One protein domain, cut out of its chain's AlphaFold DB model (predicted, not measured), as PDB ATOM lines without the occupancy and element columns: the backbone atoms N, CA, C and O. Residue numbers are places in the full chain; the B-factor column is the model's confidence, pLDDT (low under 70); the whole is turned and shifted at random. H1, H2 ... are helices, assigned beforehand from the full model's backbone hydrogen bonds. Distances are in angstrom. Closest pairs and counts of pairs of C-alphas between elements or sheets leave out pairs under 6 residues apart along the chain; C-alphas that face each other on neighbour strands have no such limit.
ATOM      1  N   THR A   2     -31.775  23.320 -38.714       80.94
ATOM      2  CA  THR A   2     -30.708  22.378 -38.319       80.94
ATOM      3  C   THR A   2     -30.976  21.659 -36.990       80.94
ATOM      4  O   THR A   2     -30.265  20.721 -36.659       80.94
ATOM      5  N   ASN A   3     -32.018  22.044 -36.244       94.38
ATOM      6  CA  ASN A   3     -32.286  21.564 -34.880       94.38
ATOM      7  C   ASN A   3     -33.761  21.193 -34.604       94.38
ATOM      8  O   ASN A   3     -34.150  21.045 -33.448       94.38
ATOM      9  N   ALA A   4     -34.591  21.001 -35.636       95.38
ATOM     10  CA  ALA A   4     -36.030  20.751 -35.464       95.38
ATOM     11  C   ALA A   4     -36.340  19.526 -34.579       95.38
ATOM     12  O   ALA A   4     -37.221  19.589 -33.725       95.38
ATOM     13  N   LYS A   5     -35.588  18.427 -34.741       94.69
ATOM     14  CA  LYS A   5     -35.750  17.212 -33.923       94.69
ATOM     15  C   LYS A   5     -35.480  17.480 -32.442       94.69
ATOM     16  O   LYS A   5     -36.277  17.069 -31.606       94.69
ATOM     17  N   GLN A   6     -34.378  18.166 -32.142       96.25
ATOM     18  CA  GLN A   6     -33.997  18.510 -30.774       96.25
ATOM     19  C   GLN A   6     -35.052  19.424 -30.136       96.25
ATOM     20  O   GLN A   6     -35.535  19.122 -29.050       96.25
ATOM     21  N   ILE A   7     -35.490  20.468 -30.850       96.25
ATOM     22  CA  ILE A   7     -36.542  21.377 -30.371       96.25
ATOM     23  C   ILE A   7     -37.834  20.608 -30.061       96.25
ATOM     24  O   ILE A   7     -38.441  20.823 -29.020       96.25
ATOM     25  N   GLN A   8     -38.259  19.684 -30.929       96.62
ATOM     26  CA  GLN A   8     -39.464  18.878 -30.686       96.62
ATOM     27  C   GLN A   8     -39.330  17.969 -29.454       96.62
ATOM     28  O   GLN A   8     -40.304  17.756 -28.734       96.62
ATOM     29  N   GLU A   9     -38.134  17.435 -29.194       96.50
ATOM     30  CA  GLU A   9     -37.856  16.639 -27.994       96.50
ATOM     31  C   GLU A   9     -37.908  17.485 -26.719       96.50
ATOM     32  O   GLU A   9     -38.522  17.065 -25.738       96.50
ATOM     33  N   GLU A  10     -37.345  18.693 -26.756       97.06
ATOM     34  CA  GLU A  10     -37.404  19.655 -25.655       97.06
ATOM     35  C   GLU A  10     -38.843  20.113 -25.376       97.06
ATOM     36  O   GLU A  10     -39.284  20.074 -24.227       97.06
ATOM     37  N   VAL A  11     -39.602  20.474 -26.417       96.56
ATOM     38  CA  VAL A  11     -41.008  20.896 -26.301       96.56
ATOM     39  C   VAL A  11     -41.866  19.787 -25.698       96.56
ATOM     40  O   VAL A  11     -42.588  20.031 -24.733       96.56
ATOM     41  N   LEU A  12     -41.760  18.550 -26.202       97.75
ATOM     42  CA  LEU A  12     -42.493  17.420 -25.625       97.75
ATOM     43  C   LEU A  12     -42.105  17.200 -24.157       97.75
ATOM     44  O   LEU A  12     -42.982  17.019 -23.316       97.75
ATOM     45  N   GLY A  13     -40.810  17.251 -23.831       97.75
ATOM     46  CA  GLY A  13     -40.331  17.110 -22.456       97.75
ATOM     47  C   GLY A  13     -40.911  18.168 -21.512       97.75
ATOM     48  O   GLY A  13     -41.331  17.837 -20.404       97.75
ATOM     49  N   GLN A  14     -40.996  19.424 -21.958       96.94
ATOM     50  CA  GLN A  14     -41.606  20.515 -21.193       96.94
ATOM     51  C   GLN A  14     -43.110  20.304 -20.991       96.94
ATOM     52  O   GLN A  14     -43.590  20.417 -19.861       96.94
ATOM     53  N   ILE A  15     -43.840  19.927 -22.048       97.06
ATOM     54  CA  ILE A  15     -45.279  19.631 -21.974       97.06
ATOM     55  C   ILE A  15     -45.540  18.497 -20.979       97.06
ATOM     56  O   ILE A  15     -46.403  18.638 -20.111       97.06
ATOM     57  N   LEU A  16     -44.783  17.399 -21.068       97.81
ATOM     58  CA  LEU A  16     -44.940  16.260 -20.165       97.81
ATOM     59  C   LEU A  16     -44.597  16.642 -18.731       97.81
ATOM     60  O   LEU A  16     -45.385  16.362 -17.839       97.81
ATOM     61  N   LYS A  17     -43.471  17.325 -18.497       97.00
ATOM     62  CA  LYS A  17     -43.071  17.757 -17.151       97.00
ATOM     63  C   LYS A  17     -44.124  18.643 -16.496       97.00
ATOM     64  O   LYS A  17     -44.415  18.462 -15.318       97.00
ATOM     65  N   ARG A  18     -44.700  19.574 -17.255       96.62
ATOM     66  CA  ARG A  18     -45.729  20.492 -16.762       96.62
ATOM     67  C   ARG A  18     -47.038  19.764 -16.450       96.62
ATOM     68  O   ARG A  18     -47.646  20.034 -15.424       96.62
ATOM     69  N   ASN A  19     -47.458  18.837 -17.310       97.38
ATOM     70  CA  ASN A  19     -48.789  18.225 -17.243       97.38
ATOM     71  C   ASN A  19     -48.812  16.815 -16.625       97.38
ATOM     72  O   ASN A  19     -49.879  16.209 -16.555       97.38
ATOM     73  N   ALA A  20     -47.679  16.283 -16.160       95.94
ATOM     74  CA  ALA A  20     -47.538  14.903 -15.682       95.94
ATOM     75  C   ALA A  20     -48.554  14.500 -14.597       95.94
ATOM     76  O   ALA A  20     -48.976  13.345 -14.540       95.94
ATOM     77  N   ALA A  21     -48.937  15.453 -13.746       96.56
ATOM     78  CA  ALA A  21     -49.868  15.255 -12.637       96.56
ATOM     79  C   ALA A  21     -51.336  15.569 -12.982       96.56
ATOM     80  O   ALA A  21     -52.191  15.490 -12.105       96.56
ATOM     81  N   THR A  22     -51.643  15.936 -14.231       98.31
ATOM     82  CA  THR A  22     -53.034  16.167 -14.653       98.31
ATOM     83  C   THR A  22     -53.844  14.875 -14.615       98.31
ATOM     84  O   THR A  22     -53.294  13.784 -14.807       98.31
ATOM     85  N   GLU A  23     -55.158  14.970 -14.404       98.06
ATOM     86  CA  GLU A  23     -56.036  13.789 -14.401       98.06
ATOM     87  C   GLU A  23     -55.919  13.009 -15.720       98.06
ATOM     88  O   GLU A  23     -55.843  11.783 -15.707       98.06
ATOM     89  N   TYR A  24     -55.836  13.700 -16.861       98.19
ATOM     90  CA  TYR A  24     -55.693  13.058 -18.164       98.19
ATOM     91  C   TYR A  24     -54.380  12.270 -18.305       98.19
ATOM     92  O   TYR A  24     -54.413  11.073 -18.586       98.19
ATOM     93  N   LEU A  25     -53.214  12.899 -18.097       97.69
ATOM     94  CA  LEU A  25     -51.929  12.215 -18.313       97.69
ATOM     95  C   LEU A  25     -51.590  11.207 -17.213       97.69
ATOM     96  O   LEU A  25     -50.940  10.196 -17.498       97.69
ATOM     97  N   SER A  26     -52.039  11.434 -15.977       96.62
ATOM     98  CA  SER A  26     -51.784  10.502 -14.873       96.62
ATOM     99  C   SER A  26     -52.400   9.119 -15.113       96.62
ATOM    100  O   SER A  26     -51.800   8.131 -14.689       96.62
ATOM    101  N   ARG A  27     -53.502   9.025 -15.880       96.38
ATOM    102  CA  ARG A  27     -54.131   7.758 -16.310       96.38
ATOM    103  C   ARG A  27     -53.219   6.868 -17.161       96.38
ATOM    104  O   ARG A  27     -53.388   5.655 -17.149       96.38
ATOM    105  N   TYR A  28     -52.268   7.455 -17.888       96.94
ATOM    106  CA  TYR A  28     -51.415   6.734 -18.842       96.94
ATOM    107  C   TYR A  28     -49.950   6.659 -18.404       96.94
ATOM    108  O   TYR A  28     -49.234   5.713 -18.745       96.94
ATOM    109  N   LEU A  29     -49.477   7.677 -17.681       95.94
ATOM    110  CA  LEU A  29     -48.056   7.853 -17.379       95.94
ATOM    111  C   LEU A  29     -47.726   7.836 -15.890       95.94
ATOM    112  O   LEU A  29     -46.545   7.728 -15.561       95.94
ATOM    113  N   HIS A  30     -48.712   7.923 -14.991       92.56
ATOM    114  CA  HIS A  30     -48.490   7.951 -13.540       92.56
ATOM    115  C   HIS A  30     -47.360   8.922 -13.134       92.56
ATOM    116  O   HIS A  30     -46.409   8.542 -12.454       92.56
ATOM    117  N   VAL A  31     -47.435  10.175 -13.604       91.31
ATOM    118  CA  VAL A  31     -46.463  11.258 -13.336       91.31
ATOM    119  C   VAL A  31     -45.092  11.097 -14.033       91.31
ATOM    120  O   VAL A  31     -44.229  11.968 -13.939       91.31
ATOM    121  N   LYS A  32     -44.872  10.029 -14.811       93.12
ATOM    122  CA  LYS A  32     -43.649   9.870 -15.616       93.12
ATOM    123  C   LYS A  32     -43.662  10.790 -16.839       93.12
ATOM    124  O   LYS A  32     -44.706  11.058 -17.427       93.12
ATOM    125  N   THR A  33     -42.478  11.223 -17.265       95.06
ATOM    126  CA  THR A  33     -42.288  12.193 -18.362       95.06
ATOM    127  C   THR A  33     -41.459  11.640 -19.526       95.06
ATOM    128  O   THR A  33     -41.016  12.386 -20.396       95.06
ATOM    129  N   ASP A  34     -41.234  10.324 -19.550       95.00
ATOM    130  CA  ASP A  34     -40.423   9.670 -20.575       95.00
ATOM    131  C   ASP A  34     -41.135   9.622 -21.938       95.00
ATOM    132  O   ASP A  34     -42.298   9.229 -22.057       95.00
ATOM    133  N   LYS A  35     -40.399   9.974 -22.998       95.75
ATOM    134  CA  LYS A  35     -40.902  10.018 -24.379       95.75
ATOM    135  C   LYS A  35     -41.332   8.648 -24.911       95.75
ATOM    136  O   LYS A  35     -42.271   8.586 -25.708       95.75
ATOM    137  N   LYS A  36     -40.641   7.560 -24.551       96.62
ATOM    138  CA  LYS A  36     -41.010   6.209 -25.010       96.62
ATOM    139  C   LYS A  36     -42.306   5.770 -24.339       96.62
ATOM    140  O   LYS A  36     -43.191   5.285 -25.034       96.62
ATOM    141  N   LEU A  37     -42.443   6.017 -23.034       96.62
ATOM    142  CA  LEU A  37     -43.688   5.763 -22.307       96.62
ATOM    143  C   LEU A  37     -44.848   6.589 -22.864       96.62
ATOM    144  O   LEU A  37     -45.913   6.031 -23.097       96.62
ATOM    145  N   PHE A  38     -44.635   7.877 -23.160       97.75
ATOM    146  CA  PHE A  38     -45.643   8.711 -23.823       97.75
ATOM    147  C   PHE A  38     -46.147   8.075 -25.121       97.75
ATOM    148  O   PHE A  38     -47.347   7.887 -25.283       97.75
ATOM    149  N   LYS A  39     -45.231   7.677 -26.013       97.31
ATOM    150  CA  LYS A  39     -45.586   7.055 -27.298       97.31
ATOM    151  C   LYS A  39     -46.307   5.714 -27.167       97.31
ATOM    152  O   LYS A  39     -47.055   5.358 -28.068       97.31
ATOM    153  N   MET A  40     -46.016   4.954 -26.116       97.56
ATOM    154  CA  MET A  40     -46.572   3.616 -25.910       97.56
ATOM    155  C   MET A  40     -47.930   3.654 -25.204       97.56
ATOM    156  O   MET A  40     -48.794   2.842 -25.518       97.56
ATOM    157  N   ASN A  41     -48.113   4.586 -24.265       97.62
ATOM    158  CA  ASN A  41     -49.243   4.560 -23.338       97.62
ATOM    159  C   ASN A  41     -50.301   5.629 -23.619       97.62
ATOM    160  O   ASN A  41     -51.455   5.416 -23.266       97.62
ATOM    161  N   VAL A  42     -49.930   6.785 -24.184       97.75
ATOM    162  CA  VAL A  42     -50.896   7.861 -24.446       97.75
ATOM    163  C   VAL A  42     -51.534   7.628 -25.817       97.75
ATOM    164  O   VAL A  42     -50.820   7.647 -26.823       97.75
ATOM    165  N   PRO A  43     -52.859   7.405 -25.890       97.88
ATOM    166  CA  PRO A  43     -53.527   7.114 -27.148       97.88
ATOM    167  C   PRO A  43     -53.575   8.344 -28.055       97.88
ATOM    168  O   PRO A  43     -53.603   9.492 -27.603       97.88
ATOM    169  N   ILE A  44     -53.639   8.088 -29.360       98.19
ATOM    170  CA  ILE A  44     -54.052   9.098 -30.334       98.19
ATOM    171  C   ILE A  44     -55.568   9.250 -30.197       98.19
ATOM    172  O   ILE A  44     -56.290   8.261 -30.289       98.19
ATOM    173  N   VAL A  45     -56.029  10.478 -29.967       97.88
ATOM    174  CA  VAL A  45     -57.428  10.779 -29.636       97.88
ATOM    175  C   VAL A  45     -58.064  11.750 -30.624       97.88
ATOM    176  O   VAL A  45     -57.384  12.527 -31.300       97.88
TER     177      VAL A  45
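What this domain is: This is residues 2 to 45 of the 151 residues of the protein "4-substituted benzoates-glutamate ligase GH3.12-like" of Gossypium hirsutum (UniProt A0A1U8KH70). One long helix, H1, makes most of the length; past its last residue the chain folds back through two short helices, H2 and H3, which meet at a corner and bring H3 back beside H1. Residues 2 to 8, of which 4 to 8 belong to H1, stick out and stand free. The printed part has 44 residues with three named helices, H1, H2 and H3 in that order, no named strand, and the class is all helix. It is only just compact, close to loose, with a radius of gyration of the C-alphas of 10.8 A, and elongated, spanning 35 by 19 by 16 A.

How they stand to each other: Start with H1, residues 4 to 19, and go on to H2, residues 23 to 29: they are close but not clearly touching, and their closest C-alphas, of Asn 19 and Leu 25, are 6.9 A apart. They run opposite ways at a steep tilt of 58 degrees. Next comes H3, residues 35 to 41, which touches H2; look at Tyr 28 and Asn 41, their closest C-alphas, 5.4 A apart. The lines of H2 and H3 stand about perpendicular, at 77 degrees. H3 is close to H1 but not clearly touching it, and their closest C-alphas, of Gly 13 and Lys 35, are 7.4 A apart. H1 and H3 run the same way at a steep tilt of 61 degrees. In H1 and H3 every O i to N i+4 pair is within hydrogen-bond range; in H2 it is 1 of 3, beside 1 of 4 O i to N i+3 pairs.

Where its parts are: Find C-alpha 4 at (-36.030, 20.751, -35.464); from there H1 runs 22.4 A to C-alpha 19 at (-48.789, 18.225, -17.243). H2 covers 10.4 A from Glu 23 to Leu 29. H3 runs 10.0 A from Lys 35 to Asn 41, ending at (-49.243, 4.560, -23.338).

The domain as a whole: The two C-alphas farthest apart, of Thr 2 and Glu 23, are 35.9 A apart. The printed part has no cut, and the links H1 to H2 and H2 to H3 are tight. The mean pLDDT of the printed part is 96.2, and no printed residue is under 70.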